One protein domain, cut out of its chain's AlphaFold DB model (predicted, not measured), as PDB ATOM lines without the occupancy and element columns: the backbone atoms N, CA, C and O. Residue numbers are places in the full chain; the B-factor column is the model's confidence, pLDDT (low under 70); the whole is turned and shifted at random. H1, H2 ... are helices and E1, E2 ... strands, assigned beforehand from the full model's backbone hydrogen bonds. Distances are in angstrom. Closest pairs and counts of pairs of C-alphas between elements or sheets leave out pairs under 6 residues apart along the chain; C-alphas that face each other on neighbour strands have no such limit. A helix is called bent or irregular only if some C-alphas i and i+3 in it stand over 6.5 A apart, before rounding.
ATOM      1  N   PRO A  29     104.330  91.438 134.937       86.44
ATOM      2  CA  PRO A  29     105.195  90.300 134.614       86.44
ATOM      3  C   PRO A  29     104.666  88.953 135.129       86.44
ATOM      4  O   PRO A  29     104.597  87.979 134.379       86.44
ATOM      5  N   ASP A  30     104.198  88.930 136.376       87.94
ATOM      6  CA  ASP A  30     103.551  87.785 137.020       87.94
ATOM      7  C   ASP A  30     102.289  87.337 136.267       87.94
ATOM      8  O   ASP A  30     102.103  86.150 136.011       87.94
ATOM      9  N   GLN A  31     101.447  88.275 135.822       89.44
ATOM     10  CA  GLN A  31     100.231  87.961 135.066       89.44
ATOM     11  C   GLN A  31     100.532  87.330 133.706       89.44
ATOM     12  O   GLN A  31      99.794  86.448 133.265       89.44
ATOM     13  N   VAL A  32     101.589  87.782 133.023       90.69
ATOM     14  CA  VAL A  32     102.017  87.185 131.750       90.69
ATOM     15  C   VAL A  32     102.470  85.748 131.978       90.69
ATOM     16  O   VAL A  32     102.060  84.862 131.227       90.69
ATOM     17  N   PHE A  33     103.244  85.505 133.035       90.56
ATOM     18  CA  PHE A  33     103.677  84.159 133.384       90.56
ATOM     19  C   PHE A  33     102.505  83.250 133.785       90.56
ATOM     20  O   PHE A  33     102.384  82.145 133.268       90.56
ATOM     21  N   LEU A  34     101.581  83.722 134.626       89.62
ATOM     22  CA  LEU A  34     100.390  82.957 135.018       89.62
ATOM     23  C   LEU A  34      99.519  82.572 133.814       89.62
ATOM     24  O   LEU A  34      98.938  81.488 133.776       89.62
ATOM     25  N   GLN A  35      99.418  83.443 132.809       91.31
ATOM     26  CA  GLN A  35      98.713  83.116 131.567       91.31
ATOM     27  C   GLN A  35      99.470  82.089 130.724       91.31
ATOM     28  O   GLN A  35      98.837  81.238 130.105       91.31
ATOM     29  N   TYR A  36     100.801  82.150 130.713       91.94
ATOM     30  CA  TYR A  36     101.644  81.148 130.067       91.94
ATOM     31  C   TYR A  36     101.487  79.772 130.721       91.94
ATOM     32  O   TYR A  36     101.166  78.803 130.036       91.94
ATOM     33  N   GLU A  37     101.599  79.700 132.047       88.25
ATOM     34  CA  GLU A  37     101.355  78.486 132.829       88.25
ATOM     35  C   GLU A  37      99.954  77.919 132.561       88.25
ATOM     36  O   GLU A  37      99.790  76.725 132.298       88.25
ATOM     37  N   LYS A  38      98.936  78.786 132.551       88.81
ATOM     38  CA  LYS A  38      97.562  78.392 132.240       88.81
ATOM     39  C   LYS A  38      97.418  77.831 130.822       88.81
ATOM     40  O   LYS A  38      96.793  76.787 130.669       88.81
ATOM     41  N   ALA A  39      98.006  78.469 129.813       91.62
ATOM     42  CA  ALA A  39      97.957  77.980 128.433       91.62
ATOM     43  C   ALA A  39      98.578  76.577 128.312       91.62
ATOM     44  O   ALA A  39      98.026  75.689 127.660       91.62
ATOM     45  N   MET A  40      99.690  76.339 129.013       89.19
ATOM     46  CA  MET A  40     100.326  75.021 129.074       89.19
ATOM     47  C   MET A  40      99.441  73.974 129.765       89.19
ATOM     48  O   MET A  40      99.386  72.817 129.335       89.19
ATOM     49  N   LEU A  41      98.704  74.368 130.806       85.69
ATOM     50  CA  LEU A  41      97.747  73.500 131.496       85.69
ATOM     51  C   LEU A  41      96.517  73.161 130.664       85.69
ATOM     52  O   LEU A  41      96.100  71.996 130.631       85.69
ATOM     53  N   ASP A  42      95.949  74.153 129.992       88.88
ATOM     54  CA  ASP A  42      94.799  73.968 129.116       88.88
ATOM     55  C   ASP A  42      95.191  73.037 127.956       88.88
ATOM     56  O   ASP A  42      94.504  72.043 127.701       88.88
ATOM     57  N   TYR A  43      96.377  73.232 127.368       89.75
ATOM     58  CA  TYR A  43      96.940  72.341 126.352       89.75
ATOM     59  C   TYR A  43      97.101  70.890 126.837       89.75
ATOM     60  O   TYR A  43      96.607  69.957 126.195       89.75
ATOM     61  N   ALA A  44      97.725  70.667 127.999       86.31
ATOM     62  CA  ALA A  44      97.873  69.323 128.564       86.31
ATOM     63  C   ALA A  44      96.514  68.658 128.856       86.31
ATOM     64  O   ALA A  44      96.320  67.463 128.603       86.31
ATOM     65  N   THR A  45      95.552  69.438 129.351       86.56
ATOM     66  CA  THR A  45      94.191  68.970 129.633       86.56
ATOM     67  C   THR A  45      93.483  68.531 128.356       86.56
ATOM     68  O   THR A  45      92.841  67.477 128.341       86.56
ATOM     69  N   GLN A  46      93.628  69.282 127.266       88.69
ATOM     70  CA  GLN A  46      93.037  68.931 125.979       88.69
ATOM     71  C   GLN A  46      93.609  67.652 125.398       88.69
ATOM     72  O   GLN A  46      92.840  66.779 124.990       88.69
ATOM     73  N   ILE A  47      94.934  67.499 125.425       88.19
ATOM     74  CA  ILE A  47      95.589  66.274 124.969       88.19
ATOM     75  C   ILE A  47      95.031  65.063 125.735       88.19
ATOM     76  O   ILE A  47      94.690  64.040 125.134       88.19
ATOM     77  N   ARG A  48      94.867  65.184 127.059       86.38
ATOM     78  CA  ARG A  48      94.277  64.132 127.899       86.38
ATOM     79  C   ARG A  48      92.829  63.828 127.514       86.38
ATOM     80  O   ARG A  48      92.453  62.660 127.417       86.38
ATOM     81  N   LEU A  49      92.001  64.851 127.306       88.38
ATOM     82  CA  LEU A  49      90.606  64.669 126.898       88.38
ATOM     83  C   LEU A  49      90.508  63.978 125.535       88.38
ATOM     84  O   LEU A  49      89.707  63.059 125.374       88.38
ATOM     85  N   GLN A  50      91.363  64.357 124.586       89.12
ATOM     86  CA  GLN A  50      91.468  63.730 123.270       89.12
ATOM     87  C   GLN A  50      91.918  62.267 123.379       89.12
ATOM     88  O   GLN A  50      91.304  61.395 122.766       89.12
ATOM     89  N   GLN A  51      92.905  61.966 124.229       88.31
ATOM     90  CA  GLN A  51      93.326  60.593 124.530       88.31
ATOM     91  C   GLN A  51      92.159  59.750 125.064       88.31
ATOM     92  O   GLN A  51      91.913  58.642 124.582       88.31
ATOM     93  N   GLN A  52      91.432  60.266 126.060       89.12
ATOM     94  CA  GLN A  52      90.312  59.561 126.685       89.12
ATOM     95  C   GLN A  52      89.148  59.368 125.709       89.12
ATOM     96  O   GLN A  52      88.582  58.277 125.643       89.12
ATOM     97  N   ALA A  53      88.800  60.399 124.939       88.69
ATOM     98  CA  ALA A  53      87.749  60.330 123.933       88.69
ATOM     99  C   ALA A  53      88.106  59.327 122.829       88.69
ATOM    100  O   ALA A  53      87.317  58.425 122.560       88.69
ATOM    101  N   GLY A  54      89.314  59.423 122.265       89.06
ATOM    102  CA  GLY A  54      89.796  58.521 121.221       89.06
ATOM    103  C   GLY A  54      89.858  57.065 121.679       89.06
ATOM    104  O   GLY A  54      89.404  56.175 120.965       89.06
ATOM    105  N   SER A  55      90.304  56.822 122.916       88.56
ATOM    106  CA  SER A  55      90.301  55.474 123.501       88.56
ATOM    107  C   SER A  55      88.877  54.927 123.675       88.56
ATOM    108  O   SER A  55      88.632  53.754 123.412       88.56
ATOM    109  N   ARG A  56      87.910  55.768 124.081       92.69
ATOM    110  CA  ARG A  56      86.501  55.365 124.259       92.69
ATOM    111  C   ARG A  56      85.804  55.002 122.950       92.69
ATOM    112  O   ARG A  56      84.949  54.124 122.962       92.69
ATOM    113  N   VAL A  57      86.145  55.669 121.848       93.31
ATOM    114  CA  VAL A  57      85.571  55.378 120.522       93.31
ATOM    115  C   VAL A  57      86.359  54.317 119.741       93.31
ATOM    116  O   VAL A  57      86.021  54.031 118.597       93.31
ATOM    117  N   GLY A  58      87.381  53.707 120.354       90.56
ATOM    118  CA  GLY A  58      88.136  52.598 119.768       90.56
ATOM    119  C   GLY A  58      89.152  53.004 118.700       90.56
ATOM    120  O   GLY A  58      89.512  52.166 117.877       90.56
ATOM    121  N   LEU A  59      89.615  54.261 118.700       90.94
ATOM    122  CA  LEU A  59      90.696  54.695 117.811       90.94
ATOM    123  C   LEU A  59      91.995  53.947 118.131       90.94
ATOM    124  O   LEU A  59      92.311  53.650 119.285       90.94
ATOM    125  N   SER A  60      92.783  53.682 117.093       89.06
ATOM    126  CA  SER A  60      94.135  53.148 117.226       89.06
ATOM    127  C   SER A  60      95.075  54.164 117.885       89.06
ATOM    128  O   SER A  60      94.860  55.376 117.836       89.06
ATOM    129  N   GLY A  61      96.187  53.689 118.458       85.38
ATOM    130  CA  GLY A  61      97.182  54.575 119.075       85.38
ATOM    131  C   GLY A  61      97.733  55.645 118.120       85.38
ATOM    132  O   GLY A  61      98.027  56.757 118.552       85.38
ATOM    133  N   HIS A  62      97.816  55.346 116.818       87.25
ATOM    134  CA  HIS A  62      98.232  56.314 115.802       87.25
ATOM    135  C   HIS A  62      97.183  57.413 115.583       87.25
ATOM    136  O   HIS A  62      97.522  58.592 115.578       87.25
ATOM    137  N   GLU A  63      95.907  57.045 115.466       89.44
ATOM    138  CA  GLU A  63      94.808  58.009 115.320       89.44
ATOM    139  C   GLU A  63      94.664  58.892 116.561       89.44
ATOM    140  O   GLU A  63      94.444  60.095 116.445       89.44
ATOM    141  N   ILE A  64      94.862  58.322 117.753       86.62
ATOM    142  CA  ILE A  64      94.881  59.094 118.994       86.62
ATOM    143  C   ILE A  64      96.074  60.059 119.017       86.62
ATOM    144  O   ILE A  64      95.919  61.205 119.425       86.62
ATOM    145  N   ALA A  65      97.258  59.646 118.555       85.75
ATOM    146  CA  ALA A  65      98.407  60.544 118.444       85.75
ATOM    147  C   ALA A  65      98.126  61.731 117.510       85.75
ATOM    148  O   ALA A  65      98.375  62.867 117.904       85.75
ATOM    149  N   LEU A  66      97.529  61.489 116.341       87.75
ATOM    150  CA  LEU A  66      97.125  62.557 115.420       87.75
ATOM    151  C   LEU A  66      96.068  63.484 116.032       87.75
ATOM    152  O   LEU A  66      96.147  64.699 115.874       87.75
ATOM    153  N   LEU A  67      95.100  62.930 116.767       88.00
ATOM    154  CA  LEU A  67      94.086  63.725 117.458       88.00
ATOM    155  C   LEU A  67      94.722  64.652 118.505       88.00
ATOM    156  O   LEU A  67      94.357  65.820 118.574       88.00
ATOM    157  N   ARG A  68      95.698  64.143 119.268       88.06
ATOM    158  CA  ARG A  68      96.451  64.899 120.285       88.06
ATOM    159  C   ARG A  68      97.224  66.078 119.700       88.06
ATOM    160  O   ARG A  68      97.318  67.129 120.328       88.06
ATOM    161  N   GLU A  69      97.749  65.932 118.487       89.81
ATOM    162  CA  GLU A  69      98.450  67.019 117.795       89.81
ATOM    163  C   GLU A  69      97.532  68.214 117.512       89.81
ATOM    164  O   GLU A  69      98.013  69.340 117.481       89.81
ATOM    165  N   MET A  70      96.214  68.015 117.389       88.44
ATOM    166  CA  MET A  70      95.270  69.103 117.099       88.44
ATOM    167  C   MET A  70      95.157  70.130 118.231       88.44
ATOM    168  O   MET A  70      94.835  71.286 117.961       88.44
ATOM    169  N   ALA A  71      95.471  69.753 119.478       89.19
ATOM    170  CA  ALA A  71      95.506  70.693 120.603       89.19
ATOM    171  C   ALA A  71      96.536  71.825 120.397       89.19
ATOM    172  O   ALA A  71      96.452  72.873 121.034       89.19
ATOM    173  N   ILE A  72      97.498  71.652 119.475       92.31
ATOM    174  CA  ILE A  72      98.521  72.663 119.184       92.31
ATOM    175  C   ILE A  72      97.930  73.966 118.638       92.31
ATOM    176  O   ILE A  72      98.535  75.020 118.796       92.31
ATOM    177  N   VAL A  73      96.753  73.900 118.004       91.75
ATOM    178  CA  VAL A  73      96.085  75.060 117.397       91.75
ATOM    179  C   VAL A  73      95.593  76.034 118.464       91.75
ATOM    180  O   VAL A  73      95.674  77.245 118.276       91.75
ATOM    181  N   GLU A  74      95.092  75.527 119.589       90.94
ATOM    182  CA  GLU A  74      94.644  76.395 120.681       90.94
ATOM    183  C   GLU A  74      95.839  77.011 121.409       90.94
ATOM    184  O   GLU A  74      95.878  78.228 121.595       90.94
ATOM    185  N   LEU A  75      96.878  76.204 121.657       94.06
ATOM    186  CA  LEU A  75      98.142  76.692 122.203       94.06
ATOM    187  C   LEU A  75      98.758  77.796 121.327       94.06
ATOM    188  O   LEU A  75      99.292  78.772 121.846       94.06
ATOM    189  N   GLU A  76      98.656  77.683 119.998       95.69
ATOM    190  CA  GLU A  76      99.093  78.724 119.060       95.69
ATOM    191  C   GLU A  76      98.423  80.075 119.349       95.69
ATOM    192  O   GLU A  76      99.084  81.121 119.386       95.69
ATOM    193  N   GLY A  77      97.104  80.048 119.560       93.00
ATOM    194  CA  GLY A  77      96.297  81.229 119.842       93.00
ATOM    195  C   GLY A  77      96.718  81.927 121.132       93.00
ATOM    196  O   GLY A  77      96.877  83.154 121.141       93.00
ATOM    197  N   ASP A  78      96.964  81.150 122.185       93.19
ATOM    198  CA  ASP A  78      97.410  81.670 123.477       93.19
ATOM    199  C   ASP A  78      98.829  82.245 123.390       93.19
ATOM    200  O   ASP A  78      99.077  83.399 123.764       93.19
ATOM    201  N   MET A  79      99.756  81.488 122.796       94.56
ATOM    202  CA  MET A  79     101.169  81.863 122.699       94.56
ATOM    203  C   MET A  79     101.396  83.112 121.850       94.56
ATOM    204  O   MET A  79     102.277  83.917 122.153       94.56
ATOM    205  N   LYS A  80     100.559  83.358 120.839       93.06
ATOM    206  CA  LYS A  80     100.625  84.578 120.021       93.06
ATOM    207  C   LYS A  80     100.525  85.867 120.842       93.06
ATOM    208  O   LYS A  80     101.112  86.893 120.475       93.06
ATOM    209  N   ASN A  81      99.787  85.827 121.948       88.00
ATOM    210  CA  ASN A  81      99.593  86.984 122.816       88.00
ATOM    211  C   ASN A  81     100.672  87.099 123.898       88.00
ATOM    212  O   ASN A  81     100.913  88.203 124.380       88.00
ATOM    213  N   LEU A  82     101.333  85.992 124.242       92.50
ATOM    214  CA  LEU A  82     102.285  85.908 125.352       92.50
ATOM    215  C   LEU A  82     103.743  86.037 124.909       92.50
ATOM    216  O   LEU A  82     104.549  86.616 125.631       92.50
ATOM    217  N   ILE A  83     104.077  85.542 123.716       94.38
ATOM    218  CA  ILE A  83     105.456  85.486 123.228       94.38
ATOM    219  C   ILE A  83     105.805  86.748 122.437       94.38
ATOM    220  O   ILE A  83     105.005  87.236 121.623       94.38
ATOM    221  N   LEU A  84     107.002  87.289 122.688       92.31
ATOM    222  CA  LEU A  84     107.518  88.496 122.039       92.31
ATOM    223  C   LEU A  84     107.666  88.287 120.526       92.31
ATOM    224  O   LEU A  84     106.917  88.867 119.737       92.31
ATOM    225  N   ASP A  85     108.568  87.390 120.135       91.88
ATOM    226  CA  ASP A  85     108.901  87.087 118.744       91.88
ATOM    227  C   ASP A  85     108.164  85.838 118.248       91.88
ATOM    228  O   ASP A  85     108.741  84.947 117.625       91.88
ATOM    229  N   PHE A  86     106.851  85.780 118.494       92.81
ATOM    230  CA  PHE A  86     106.028  84.598 118.223       92.81
ATOM    231  C   PHE A  86     106.241  84.008 116.820       92.81
ATOM    232  O   PHE A  86     106.411  82.804 116.675       92.81
ATOM    233  N   ARG A  87     106.291  84.835 115.764       91.62
ATOM    234  CA  ARG A  87     106.485  84.333 114.388       91.62
ATOM    235  C   ARG A  87     107.814  83.599 114.193       91.62
ATOM    236  O   ARG A  87     107.877  82.697 113.363       91.62
ATOM    237  N   ARG A  88     108.861  84.013 114.908       92.38
ATOM    238  CA  ARG A  88     110.183  83.382 114.869       92.38
ATOM    239  C   ARG A  88     110.168  82.103 115.702       92.38
ATOM    240  O   ARG A  88     110.536  81.041 115.203       92.38
ATOM    241  N   ASP A  89     109.689  82.214 116.936       91.62
ATOM    242  CA  ASP A  89     109.842  81.169 117.946       91.62
ATOM    243  C   ASP A  89     108.816  80.033 117.770       91.62
ATOM    244  O   ASP A  89     109.126  78.875 118.054       91.62
ATOM    245  N   TRP A  90     107.637  80.310 117.192       94.12
ATOM    246  CA  TRP A  90     106.546  79.337 117.059       94.12
ATOM    247  C   TRP A  90     106.959  78.059 116.334       94.12
ATOM    248  O   TRP A  90     106.600  76.973 116.762       94.12
ATOM    249  N   SER A  91     107.763  78.144 115.274       91.50
ATOM    250  CA  SER A  91     108.204  76.944 114.544       91.50
ATOM    251  C   SER A  91     109.038  75.978 115.403       91.50
ATOM    252  O   SER A  91     109.059  74.767 115.162       91.50
ATOM    253  N   VAL A  92     109.750  76.497 116.406       90.62
ATOM    254  CA  VAL A  92     110.530  75.706 117.364       90.62
ATOM    255  C   VAL A  92     109.610  75.201 118.472       90.62
ATOM    256  O   VAL A  92     109.580  73.995 118.718       90.62
ATOM    257  N   MET A  93     108.794  76.090 119.047       91.69
ATOM    258  CA  MET A  93     107.778  75.764 120.055       91.69
ATOM    259  C   MET A  93     106.851  74.643 119.585       91.69
ATOM    260  O   MET A  93     106.685  73.629 120.256       91.69
ATOM    261  N   GLN A  94     106.284  74.796 118.390       93.12
ATOM    262  CA  GLN A  94     105.341  73.864 117.792       93.12
ATOM    263  C   GLN A  94     105.956  72.472 117.667       93.12
ATOM    264  O   GLN A  94     105.325  71.486 118.035       93.12
ATOM    265  N   ARG A  95     107.202  72.375 117.187       89.62
ATOM    266  CA  ARG A  95     107.908  71.089 117.094       89.62
ATOM    267  C   ARG A  95     108.106  70.460 118.470       89.62
ATOM    268  O   ARG A  95     107.845  69.268 118.614       89.62
ATOM    269  N   HIS A  96     108.524  71.253 119.455       87.06
ATOM    270  CA  HIS A  96     108.729  70.791 120.826       87.06
ATOM    271  C   HIS A  96     107.425  70.255 121.446       87.06
ATOM    272  O   HIS A  96     107.373  69.117 121.914       87.06
ATOM    273  N   TYR A  97     106.331  71.014 121.359       88.69
ATOM    274  CA  TYR A  97     105.053  70.625 121.957       88.69
ATOM    275  C   TYR A  97     104.325  69.514 121.177       88.69
ATOM    276  O   TYR A  97     103.697  68.651 121.787       88.69
ATOM    277  N   ILE A  98     104.488  69.418 119.852       90.00
ATOM    278  CA  ILE A  98     104.014  68.251 119.084       90.00
ATOM    279  C   ILE A  98     104.753  66.976 119.507       90.00
ATOM    280  O   ILE A  98     104.128  65.928 119.679       90.00
ATOM    281  N   GLN A  99     106.077  67.036 119.688       85.50
ATOM    282  CA  GLN A  99     106.840  65.884 120.180       85.50
ATOM    283  C   GLN A  99     106.343  65.440 121.557       85.50
ATOM    284  O   GLN A  99     106.127  64.247 121.777       85.50
ATOM    285  N   TYR A 100     106.081  66.397 122.444       81.25
ATOM    286  CA  TYR A 100     105.455  66.138 123.733       81.25
ATOM    287  C   TYR A 100     104.095  65.428 123.591       81.25
ATOM    288  O   TYR A 100     103.884  64.376 124.201       81.25
ATOM    289  N   ALA A 101     103.195  65.939 122.745       85.12
ATOM    290  CA  ALA A 101     101.861  65.364 122.548       85.12
ATOM    291  C   ALA A 101     101.911  63.921 122.022       85.12
ATOM    292  O   ALA A 101     101.050  63.107 122.357       85.12
ATOM    293  N   ARG A 102     102.938  63.583 121.232       82.50
ATOM    294  CA  ARG A 102     103.166  62.224 120.719       82.50
ATOM    295  C   ARG A 102     103.640  61.261 121.804       82.50
ATOM    296  O   ARG A 102     103.144  60.134 121.858       82.50
ATOM    297  N   LEU A 103     104.594  61.694 122.627       73.25
ATOM    298  CA  LEU A 103     105.319  60.843 123.577       73.25
ATOM    299  C   LEU A 103     104.630  60.699 124.937       73.25
ATOM    300  O   LEU A 103     104.893  59.730 125.649       73.25
ATOM    301  N   SER A 104     103.779  61.647 125.324       63.94
ATOM    302  CA  SER A 104     103.241  61.666 126.678       63.94
ATOM    303  C   SER A 104     102.208  60.554 126.915       63.94
ATOM    304  O   SER A 104     101.272  60.376 126.136       63.94
ATOM    305  N   ASN A 105     102.399  59.806 128.007       62.31
ATOM    306  CA  ASN A 105     101.416  58.909 128.633       62.31
ATOM    307  C   ASN A 105     101.066  59.351 130.066       62.31
ATOM    308  O   ASN A 105     100.134  58.811 130.659       62.31
ATOM    309  N   ASN A 106     101.804  60.326 130.610       59.44
ATOM    310  CA  ASN A 106     101.590  60.893 131.936       59.44
ATOM    311  C   ASN A 106     100.981  62.278 131.762       59.44
ATOM    312  O   ASN A 106     101.620  63.189 131.245       59.44
ATOM    313  N   TRP A 107      99.731  62.418 132.177       63.22
ATOM    314  CA  TRP A 107      98.975  63.656 132.063       63.22
ATOM    315  C   TRP A 107      98.902  64.318 133.433       63.22
ATOM    316  O   TRP A 107      98.739  63.629 134.437       63.22
ATOM    317  N   PHE A 108      99.004  65.644 133.481       61.03
ATOM    318  CA  PHE A 108      98.772  66.391 134.714       61.03
ATOM    319  C   PHE A 108      97.347  66.114 135.233       61.03
ATOM    320  O   PHE A 108      96.385  66.209 134.466       61.03
ATOM    321  N   GLU A 109      97.201  65.791 136.523       50.22
ATOM    322  CA  GLU A 109      95.884  65.708 137.183       50.22
ATOM    323  C   GLU A 109      95.548  66.974 137.989       50.22
ATOM    324  O   GLU A 109      94.382  67.349 138.065       50.22
ATOM    325  N   ASN A 110      96.556  67.674 138.523       47.97
ATOM    326  CA  ASN A 110      96.400  68.866 139.366       47.97
ATOM    327  C   ASN A 110      97.412  69.923 138.940       47.97
ATOM    328  O   ASN A 110      98.574  69.583 138.974       47.97
ATOM    329  N   GLY A 111      96.991  71.139 138.575       51.38
ATOM    330  CA  GLY A 111      97.788  72.209 137.944       51.38
ATOM    331  C   GLY A 111      99.290  72.309 138.266       51.38
ATOM    332  O   GLY A 111      99.749  71.935 139.343       51.38
ATOM    333  N   LEU A 112     100.043  72.901 137.331       63.59
ATOM    334  CA  LEU A 112     101.379  73.429 137.577       63.59
ATOM    335  C   LEU A 112     101.231  74.294 138.825       63.59
ATOM    336  O   LEU A 112     100.410  75.204 138.892       63.59
ATOM    337  N   SER A 113     101.833  73.825 139.907       68.75
ATOM    338  CA  SER A 113     101.703  74.462 141.198       68.75
ATOM    339  C   SER A 113     103.099  74.930 141.507       68.75
ATOM    340  O   SER A 113     104.009  74.120 141.650       68.75
ATOM    341  N   GLY A 114     103.285  76.239 141.496       79.94
ATOM    342  CA  GLY A 114     104.573  76.869 141.711       79.94
ATOM    343  C   GLY A 114     104.413  78.210 142.400       79.94
ATOM    344  O   GLY A 114     103.295  78.658 142.676       79.94
ATOM    345  N   SER A 115     105.550  78.803 142.712       88.81
ATOM    346  CA  SER A 115     105.669  80.165 143.205       88.81
ATOM    347  C   SER A 115     106.371  81.001 142.145       88.81
ATOM    348  O   SER A 115     107.266  80.513 141.453       88.81
ATOM    349  N   ILE A 116     105.936  82.248 142.014       90.81
ATOM    350  CA  ILE A 116     106.462  83.218 141.059       90.81
ATOM    351  C   ILE A 116     107.123  84.320 141.874       90.81
ATOM    352  O   ILE A 116     106.486  84.853 142.781       90.81
ATOM    353  N   TYR A 117     108.364  84.646 141.534       92.12
ATOM    354  CA  TYR A 117     109.116  85.747 142.121       92.12
ATOM    355  C   TYR A 117     109.590  86.673 141.007       92.12
ATOM    356  O   TYR A 117     110.076  86.236 139.965       92.12
ATOM    357  N   THR A 118     109.416  87.962 141.216       91.12
ATOM    358  CA  THR A 118     109.760  89.049 140.307       91.12
ATOM    359  C   THR A 118     110.964  89.811 140.850       91.12
ATOM    360  O   THR A 118     111.266  89.718 142.035       91.12
ATOM    361  N   GLN A 119     111.634  90.608 140.015       88.69
ATOM    362  CA  GLN A 119     112.753  91.456 140.460       88.69
ATOM    363  C   GLN A 119     112.367  92.469 141.558       88.69
ATOM    364  O   GLN A 119     113.245  93.011 142.226       88.69
ATOM    365  N   ASP A 120     111.069  92.726 141.746       89.75
ATOM    366  CA  ASP A 120     110.555  93.618 142.786       89.75
ATOM    367  C   ASP A 120     110.414  92.919 144.157       89.75
ATOM    368  O   ASP A 120     110.235  93.595 145.175       89.75
ATOM    369  N   ASP A 121     110.501  91.585 144.203       91.06
ATOM    370  CA  ASP A 121     110.387  90.801 145.433       91.06
ATOM    371  C   ASP A 121     111.724  90.770 146.200       91.06
ATOM    372  O   ASP A 121     112.783  90.547 145.604       91.06
ATOM    373  N   PRO A 122     111.720  90.958 147.534       92.19
ATOM    374  CA  PRO A 122     112.951  91.019 148.321       92.19
ATOM    375  C   PRO A 122     113.731  89.697 148.320       92.19
ATOM    376  O   PRO A 122     114.952  89.709 148.463       92.19
ATOM    377  N   GLU A 123     113.048  88.567 148.133       92.56
ATOM    378  CA  GLU A 123     113.653  87.236 148.075       92.56
ATOM    379  C   GLU A 123     114.246  86.894 146.694       92.56
ATOM    380  O   GLU A 123     114.888  85.856 146.542       92.56
ATOM    381  N   TYR A 124     114.066  87.742 145.671       91.19
ATOM    382  CA  TYR A 124     114.483  87.441 144.294       91.19
ATOM    383  C   TYR A 124     115.973  87.087 144.188       91.19
ATOM    384  O   TYR A 124     116.332  86.064 143.611       91.19
ATOM    385  N   SER A 125     116.843  87.900 144.798       90.12
ATOM    386  CA  SER A 125     118.296  87.667 144.774       90.12
ATOM    387  C   SER A 125     118.704  86.396 145.524       90.12
ATOM    388  O   SER A 125     119.625  85.708 145.093       90.12
ATOM    389  N   GLU A 126     118.007  86.063 146.615       92.88
ATOM    390  CA  GLU A 126     118.250  84.835 147.381       92.88
ATOM    391  C   GLU A 126     117.918  83.599 146.539       92.88
ATOM    392  O   GLU A 126     118.710  82.660 146.474       92.88
ATOM    393  N   TYR A 127     116.789  83.617 145.827       91.75
ATOM    394  CA  TYR A 127     116.402  82.504 144.962       91.75
ATOM    395  C   TYR A 127     117.274  82.374 143.712       91.75
ATOM    396  O   TYR A 127     117.508  81.249 143.269       91.75
ATOM    397  N   LEU A 128     117.794  83.473 143.158       89.56
ATOM    398  CA  LEU A 128     118.793  83.385 142.091       89.56
ATOM    399  C   LEU A 128     120.022  82.592 142.548       89.56
ATOM    400  O   LEU A 128     120.435  81.660 141.864       89.56
ATOM    401  N   GLU A 129     120.572  82.926 143.719       89.31
ATOM    402  CA  GLU A 129     121.749  82.247 144.268       89.31
ATOM    403  C   GLU A 129     121.437  80.794 144.647       89.31
ATOM    404  O   GLU A 129     122.167  79.882 144.262       89.31
ATOM    405  N   GLN A 130     120.321  80.559 145.345       90.81
ATOM    406  CA  GLN A 130     119.924  79.231 145.816       90.81
ATOM    407  C   GLN A 130     119.765  78.216 144.677       90.81
ATOM    408  O   GLN A 130     120.085  77.039 144.852       90.81
ATOM    409  N   TYR A 131     119.221  78.653 143.541       86.25
ATOM    410  CA  TYR A 131     118.953  77.797 142.387       86.25
ATOM    411  C   TYR A 131     119.990  77.950 141.268       86.25
ATOM    412  O   TYR A 131     119.772  77.417 140.182       86.25
ATOM    413  N   GLU A 132     121.096  78.656 141.531       86.94
ATOM    414  CA  GLU A 132     122.176  78.918 140.568       86.94
ATOM    415  C   GLU A 132     121.666  79.525 139.242       86.94
ATOM    416  O   GLU A 132     122.171  79.229 138.161       86.94
ATOM    417  N   LEU A 133     120.642  80.382 139.317       86.06
ATOM    418  CA  LEU A 133     120.025  81.016 138.154       86.06
ATOM    419  C   LEU A 133     120.801  82.272 137.747       86.06
ATOM    420  O   LEU A 133     121.102  83.140 138.567       86.06
ATOM    421  N   GLN A 134     121.074  82.398 136.450       83.62
ATOM    422  CA  GLN A 134     121.756  83.560 135.892       83.62
ATOM    423  C   GLN A 134     120.758  84.677 135.564       83.62
ATOM    424  O   GLN A 134     119.902  84.525 134.692       83.62
ATOM    425  N   ASP A 135     120.897  85.804 136.257       81.00
ATOM    426  CA  ASP A 135     120.114  87.014 135.999       81.00
ATOM    427  C   ASP A 135     120.624  87.777 134.768       81.00
ATOM    428  O   ASP A 135     121.778  87.629 134.352       81.00
ATOM    429  N   ASP A 136     119.775  88.645 134.220       81.69
ATOM    430  CA  ASP A 136     120.181  89.647 133.235       81.69
ATOM    431  C   ASP A 136     119.770  91.049 133.698       81.69
ATOM    432  O   ASP A 136     118.578  91.360 133.684       81.69
ATOM    433  N   PRO A 137     120.727  91.930 134.035       76.56
ATOM    434  CA  PRO A 137     120.418  93.284 134.480       76.56
ATOM    435  C   PRO A 137     119.770  94.156 133.393       76.56
ATOM    436  O   PRO A 137     119.201  95.199 133.715       76.56
ATOM    437  N   GLU A 138     119.857  93.772 132.114       80.06
ATOM    438  CA  GLU A 138     119.230  94.509 131.012       80.06
ATOM    439  C   GLU A 138     117.773  94.085 130.750       80.06
ATOM    440  O   GLU A 138     117.044  94.809 130.066       80.06
ATOM    441  N   SER A 139     117.325  92.960 131.320       82.12
ATOM    442  CA  SER A 139     115.998  92.384 131.075       82.12
ATOM    443  C   SER A 139     115.186  92.256 132.360       82.12
ATOM    444  O   SER A 139     115.714  91.954 133.427       82.12
ATOM    445  N   TYR A 140     113.866  92.430 132.258       87.06
ATOM    446  CA  TYR A 140     112.997  92.131 133.394       87.06
ATOM    447  C   TYR A 140     112.781  90.622 133.474       87.06
ATOM    448  O   TYR A 140     112.430  89.993 132.476       87.06
ATOM    449  N   CYS A 141     112.949  90.042 134.655       90.38
ATOM    450  CA  CYS A 141     112.954  88.597 134.826       90.38
ATOM    451  C   CYS A 141     111.933  88.128 135.866       90.38
ATOM    452  O   CYS A 141     111.601  88.830 136.823       90.38
ATOM    453  N   VAL A 142     111.430  86.914 135.654       91.75
ATOM    454  CA  VAL A 142     110.552  86.200 136.582       91.75
ATOM    455  C   VAL A 142     111.164  84.843 136.887       91.75
ATOM    456  O   VAL A 142     111.453  84.076 135.971       91.75
ATOM    457  N   ILE A 143     111.318  84.525 138.166       92.00
ATOM    458  CA  ILE A 143     111.690  83.195 138.634       92.00
ATOM    459  C   ILE A 143     110.410  82.412 138.896       92.00
ATOM    460  O   ILE A 143     109.547  82.832 139.665       92.00
ATOM    461  N   PHE A 144     110.305  81.243 138.283       90.94
ATOM    462  CA  PHE A 144     109.294  80.253 138.611       90.94
ATOM    463  C   PHE A 144     109.937  79.109 139.384       90.94
ATOM    464  O   PHE A 144     110.907  78.522 138.911       90.94
ATOM    465  N   ILE A 145     109.376  78.763 140.542       88.75
ATOM    466  CA  ILE A 145     109.798  77.616 141.352       88.75
ATOM    467  C   ILE A 145     108.624  76.635 141.446       88.75
ATOM    468  O   ILE A 145     107.612  76.965 142.070       88.75
ATOM    469  N   PRO A 146     108.719  75.423 140.871       83.50
ATOM    470  CA  PRO A 146     107.662  74.429 140.993       83.50
ATOM    471  C   PRO A 146     107.585  73.894 142.429       83.50
ATOM    472  O   PRO A 146     108.599  73.598 143.056       83.50
ATOM    473  N   LYS A 147     106.371  73.682 142.946       78.81
ATOM    474  CA  LYS A 147     106.128  73.040 144.251       78.81
ATOM    475  C   LYS A 147     106.537  71.566 144.265       78.81
ATOM    476  O   LYS A 147     106.821  71.033 145.333       78.81
ATOM    477  N   SER A 148     106.548  70.896 143.110       67.88
ATOM    478  CA  SER A 148     107.066  69.531 142.964       67.88
ATOM    479  C   SER A 148     107.834  69.383 141.650       67.88
ATOM    480  O   SER A 148     107.239  69.526 140.580       67.88
ATOM    481  N   SER A 149     109.123  69.048 141.728       56.88
ATOM    482  CA  SER A 149     110.004  68.865 140.564       56.88
ATOM    483  C   SER A 149     109.680  67.617 139.732       56.88
ATOM    484  O   SER A 149     109.815  67.615 138.509       56.88
ATOM    485  N   ASP A 150     109.197  66.555 140.381       56.28
ATOM    486  CA  ASP A 150     109.262  65.201 139.808       56.28
ATOM    487  C   ASP A 150     108.035  64.802 138.974       56.28
ATOM    488  O   ASP A 150     108.022  63.744 138.344       56.28
ATOM    489  N   GLN A 151     106.992  65.638 138.949       55.62
ATOM    490  CA  GLN A 151     105.721  65.322 138.284       55.62
ATOM    491  C   GLN A 151     105.439  66.174 137.042       55.62
ATOM    492  O   GLN A 151     104.439  65.937 136.361       55.62
ATOM    493  N   SER A 152     106.303  67.141 136.697       61.34
ATOM    494  CA  SER A 152     106.040  67.973 135.523       61.34
ATOM    495  C   SER A 152     106.302  67.223 134.220       61.34
ATOM    496  O   SER A 152     107.411  66.758 133.921       61.34
ATOM    497  N   VAL A 153     105.255  67.156 133.401       64.31
ATOM    498  CA  VAL A 153     105.325  66.561 132.073       64.31
ATOM    499  C   VAL A 153     106.109  67.466 131.118       64.31
ATOM    500  O   VAL A 153     106.878  66.956 130.305       64.31
ATOM    501  N   PHE A 154     105.953  68.793 131.216       77.88
ATOM    502  CA  PHE A 154     106.788  69.724 130.458       77.88
ATOM    503  C   PHE A 154     108.106  69.937 131.196       77.88
ATOM    504  O   PHE A 154     108.128  70.280 132.382       77.88
ATOM    505  N   SER A 155     109.209  69.741 130.483       77.81
ATOM    506  CA  SER A 155     110.562  69.890 131.015       77.81
ATOM    507  C   SER A 155     110.830  71.295 131.559       77.81
ATOM    508  O   SER A 155     111.542  71.432 132.546       77.81
ATOM    509  N   GLU A 156     110.198  72.322 130.987       81.56
ATOM    510  CA  GLU A 156     110.332  73.715 131.430       81.56
ATOM    511  C   GLU A 156     109.886  73.970 132.876       81.56
ATOM    512  O   GLU A 156     110.451  74.855 133.508       81.56
ATOM    513  N   PHE A 157     108.978  73.157 133.434       82.06
ATOM    514  CA  PHE A 157     108.468  73.321 134.805       82.06
ATOM    515  C   PHE A 157     108.984  72.268 135.804       82.06
ATOM    516  O   PHE A 157     108.409  72.106 136.878       82.06
ATOM    517  N   ARG A 158     110.026  71.496 135.465       78.94
ATOM    518  CA  ARG A 158     110.595  70.485 136.386       78.94
ATOM    519  C   ARG A 158     111.516  71.068 137.454       78.94
ATOM    520  O   ARG A 158     111.736  70.428 138.474       78.94
ATOM    521  N   GLY A 159     112.068  72.250 137.225       81.75
ATOM    522  CA  GLY A 159     112.998  72.906 138.137       81.75
ATOM    523  C   GLY A 159     112.707  74.391 138.243       81.75
ATOM    524  O   GLY A 159     111.875  74.916 137.497       81.75
ATOM    525  N   ALA A 160     113.390  75.047 139.178       87.81
ATOM    526  CA  ALA A 160     113.390  76.498 139.229       87.81
ATOM    527  C   ALA A 160     113.963  77.060 137.921       87.81
ATOM    528  O   ALA A 160     114.912  76.500 137.370       87.81
ATOM    529  N   ARG A 161     113.361  78.128 137.399       89.00
ATOM    530  CA  ARG A 161     113.735  78.689 136.099       89.00
ATOM    531  C   ARG A 161     113.488  80.183 136.041       89.00
ATOM    532  O   ARG A 161     112.480  80.665 136.549       89.00
ATOM    533  N   ILE A 162     114.372  80.877 135.331       91.06
ATOM    534  CA  ILE A 162     114.199  82.276 134.959       91.06
ATOM    535  C   ILE A 162     113.506  82.401 133.594       91.06
ATOM    536  O   ILE A 162     113.875  81.750 132.614       91.06
ATOM    537  N   TYR A 163     112.482  83.240 133.539       92.62
ATOM    538  CA  TYR A 163     111.799  83.651 132.323       92.62
ATOM    539  C   TYR A 163     112.117  85.116 132.070       92.62
ATOM    540  O   TYR A 163     111.853  85.970 132.915       92.62
ATOM    541  N   PHE A 164     112.666  85.397 130.893       93.31
ATOM    542  CA  PHE A 164     112.994  86.750 130.462       93.31
ATOM    543  C   PHE A 164     111.757  87.396 129.846       93.31
ATOM    544  O   PHE A 164     111.096  86.812 128.977       93.31
ATOM    545  N   LEU A 165     111.438  88.604 130.297       93.00
ATOM    546  CA  LEU A 165     110.321  89.391 129.810       93.00
ATOM    547  C   LEU A 165     110.794  90.713 129.222       93.00
ATOM    548  O   LEU A 165     111.484  91.504 129.862       93.00
ATOM    549  N   GLN A 166     110.275  91.008 128.038       91.38
ATOM    550  CA  GLN A 166     110.467  92.289 127.388       91.38
ATOM    551  C   GLN A 166     109.258  93.185 127.626       91.38
ATOM    552  O   GLN A 166     108.105  92.807 127.370       91.38
ATOM    553  N   ARG A 167     109.522  94.421 128.056       88.50
ATOM    554  CA  ARG A 167     108.492  95.454 128.143       88.50
ATOM    555  C   ARG A 167     108.087  95.910 126.741       88.50
ATOM    556  O   ARG A 167     108.910  96.293 125.915       88.50
ATOM    557  N   THR A 168     106.789  95.921 126.494       85.81
ATOM    558  CA  THR A 168     106.150  96.425 125.278       85.81
ATOM    559  C   THR A 168     105.257  97.621 125.610       85.81
ATOM    560  O   THR A 168     105.033  97.954 126.776       85.81
ATOM    561  N   ILE A 169     104.690  98.262 124.584       80.75
ATOM    562  CA  ILE A 169     103.657  99.294 124.780       80.75
ATOM    563  C   ILE A 169     102.374  98.740 125.434       80.75
ATOM    564  O   ILE A 169     101.565  99.518 125.929       80.75
ATOM    565  N   TRP A 170     102.215  97.411 125.461       77.06
ATOM    566  CA  TRP A 170     101.050  96.675 125.957       77.06
ATOM    567  C   TRP A 170     101.415  95.732 127.125       77.06
ATOM    568  O   TRP A 170     100.957  94.592 127.194       77.06
ATOM    569  N   GLY A 171     102.287  96.168 128.037       86.44
ATOM    570  CA  GLY A 171     102.743  95.342 129.164       86.44
ATOM    571  C   GLY A 171     103.931  94.460 128.787       86.44
ATOM    572  O   GLY A 171     104.762  94.876 127.982       86.44
ATOM    573  N   TYR A 172     104.034  93.264 129.356       90.69
ATOM    574  CA  TYR A 172     105.188  92.381 129.151       90.69
ATOM    575  C   TYR A 172     104.896  91.229 128.187       90.69
ATOM    576  O   TYR A 172     103.750  90.819 127.996       90.69
ATOM    577  N   LYS A 173     105.955  90.700 127.575       92.88
ATOM    578  CA  LYS A 173     105.922  89.471 126.780       92.88
ATOM    579  C   LYS A 173     107.138  88.612 127.081       92.88
ATOM    580  O   LYS A 173     108.209  89.153 127.327       92.88
ATOM    581  N   ILE A 174     106.970  87.298 127.011       94.19
ATOM    582  CA  ILE A 174     108.035  86.332 127.279       94.19
ATOM    583  C   ILE A 174     108.948  86.225 126.054       94.19
ATOM    584  O   ILE A 174     108.490  86.011 124.925       94.19
ATOM    585  N   GLU A 175     110.250  86.322 126.290       94.06
ATOM    586  CA  GLU A 175     111.290  85.930 125.346       94.06
ATOM    587  C   GLU A 175     111.502  84.417 125.433       94.06
ATOM    588  O   GLU A 175     112.411  83.921 126.103       94.06
ATOM    589  N   TRP A 176     110.617  83.662 124.780       93.19
ATOM    590  CA  TRP A 176     110.560  82.203 124.911       93.19
ATOM    591  C   TRP A 176     111.873  81.532 124.504       93.19
ATOM    592  O   TRP A 176     112.414  80.729 125.260       93.19
ATOM    593  N   GLY A 177     112.429  81.918 123.348       88.50
ATOM    594  CA  GLY A 177     113.678  81.336 122.848       88.50
ATOM    595  C   GLY A 177     114.871  81.541 123.783       88.50
ATOM    596  O   GLY A 177     115.731  80.670 123.863       88.50
ATOM    597  N   ARG A 178     114.901  82.660 124.518       89.50
ATOM    598  CA  ARG A 178     115.931  82.945 125.519       89.50
ATOM    599  C   ARG A 178     115.679  82.183 126.821       89.50
ATOM    600  O   ARG A 178     116.595  81.575 127.358       89.50
ATOM    601  N   SER A 179     114.431  82.175 127.285       89.88
ATOM    602  CA  SER A 179     114.014  81.553 128.553       89.88
ATOM    603  C   SER A 179     114.152  80.025 128.560       89.88
ATOM    604  O   SER A 179     114.262  79.415 129.622       89.88
ATOM    605  N   LEU A 180     114.120  79.400 127.378       88.62
ATOM    606  CA  LEU A 180     114.116  77.942 127.205       88.62
ATOM    607  C   LEU A 180     115.218  77.462 126.253       88.62
ATOM    608  O   LEU A 180     115.099  76.405 125.628       88.62
ATOM    609  N   ILE A 181     116.292  78.247 126.116       84.31
ATOM    610  CA  ILE A 181     117.417  77.937 125.225       84.31
ATOM    611  C   ILE A 181     118.057  76.583 125.558       84.31
ATOM    612  O   ILE A 181     118.407  75.816 124.667       84.31
ATOM    613  N   ASP A 182     118.136  76.251 126.841       79.75
ATOM    614  CA  ASP A 182     118.608  74.974 127.364       79.75
ATOM    615  C   ASP A 182     117.769  73.795 126.878       79.75
ATOM    616  O   ASP A 182     118.325  72.809 126.393       79.75
ATOM    617  N   LEU A 183     116.440  73.919 126.895       77.75
ATOM    618  CA  LEU A 183     115.547  72.881 126.380       77.75
ATOM    619  C   LEU A 183     115.658  72.727 124.865       77.75
ATOM    620  O   LEU A 183     115.598  71.609 124.355       77.75
ATOM    621  N   ILE A 184     115.828  73.836 124.142       78.12
ATOM    622  CA  ILE A 184     116.025  73.822 122.686       78.12
ATOM    623  C   ILE A 184     117.339  73.116 122.331       78.12
ATOM    624  O   ILE A 184     117.396  72.383 121.341       78.12
ATOM    625  N   LEU A 185     118.385  73.328 123.133       80.00
ATOM    626  CA  LEU A 185     119.712  72.742 122.941       80.00
ATOM    627  C   LEU A 185     119.862  71.341 123.559       80.00
ATOM    628  O   LEU A 185     120.875  70.686 123.320       80.00
ATOM    629  N   GLY A 186     118.862  70.858 124.303       70.12
ATOM    630  CA  GLY A 186     118.890  69.550 124.960       70.12
ATOM    631  C   GLY A 186     119.878  69.468 126.128       70.12
ATOM    632  O   GLY A 186     120.409  68.392 126.392       70.12
TER     633      GLY A 186
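AT A GLANCE: This is residues 29 to 186 of the 194 residues of an uncharacterized protein of Mesotoga sp. BH458_6_3_2_1 (UniProt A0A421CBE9). Picture a long helix, H1, with one end wrapped by a small curled sheet of four strands; H2 and H3 fold back along it one after the other, and H4 packs on both. H1, H3 and H4 make an up-and-down bundle, each running against the one before it in the chain; the short H5 packs on the sheet's other face, over E2, and the short H6 and H7 follow E4 in the chain. The 158 printed residues hold seven named helices and four named strands in the order H1 H2 H3 H4 E1 H5 E2 E3 E4 H6 H7; the class is mixed, and the sheet runs E1 E2 E3 E4, all antiparallel. The whole is compact, with a radius of gyration of the C-alphas of 16.4 A, and elongated, 54 by 32 by 27 A.

HOW THE PARTS SIT: Start with H1, residues 29 to 56. H2, residues 61 to 69, makes a helical hairpin with it, touching its residues 46 to 55 alone; the closest C-alphas, of Ile 47 and Arg 68, are 5.0 A apart, at a shallow tilt of 27 degrees. H3, residues 72 to 82, touches residues 32 to 43 of H1 alone, opposite ways at a shallow tilt of 5 degrees, with the C-alphas of Tyr 43 and Leu 75 closest at 6.1 A. H4, residues 86 to 103, makes a helical hairpin with H3 at a steep tilt of 38 degrees, closest at the C-alphas of Lys 80 and Phe 86, 5.7 A. With its residues 98 to 102 alone H4 touches H2, the C-alphas of Ala 65 and Arg 102 being closest at 5.5 A. Further on, E1, residues 114 to 118, is the antiparallel neighbour of E2, residues 140 to 146; look for N 115 and O 145 at 2.8 A. E2, E3, residues 161 to 168, and E4, residues 171 to 174, form a meander, each strand the antiparallel neighbour of the one before; N 142 and O 163 are 2.9 A apart, N 168 and O 171 2.7 A. This strongly twisted sheet curls round residues 29 to 37 of H1; the C-alphas of Pro 29 and Tyr 172 are the closest of H1 and E4, 5.8 A apart. H5, residues 124 to 130, is on the opposite face from H1, over E2 at a height over the sheet of 9.8 A. H6, residues 176 to 179, stands at the sheet's level, while H7, residues 181 to 185, is not on the sheet. Every O i to N i+4 pair is within hydrogen-bond range in H1, H2, H5 and H7, against 6 of 7 in H3 and 11 of 14 in H4; H6 is too short for such a pair.

IN THESE COORDINATES: Find C-alpha 29 at (105.195, 90.300, 134.614); from there H1 runs 41.0 A to C-alpha 56 at (86.501, 55.365, 124.259). H2 covers 12.6 A, H3 15.1 A and H4 24.4 A, with a kink of 32 degrees near residue 93; H4 is only just irregular, C-alphas 88 and 91 being 6.7 A apart. E1 spans 13.3 A, H5 10.0 A, E2 20.0 A, E3 22.1 A and E4 10.6 A. After the short H6, H7 ends at C-alpha 185, (119.712, 72.742, 122.941).

THE WHOLE: The two C-alphas farthest apart, of Gly 58 and Pro 137, are 54.0 A apart. The printed part has no cut, and its one long link is residues 147 to 160, between E2 and E3. Look in the B-factor column for a mean pLDDT of the printed part of 85.3; residues 104 to 113 and 148 to 153 are under 70.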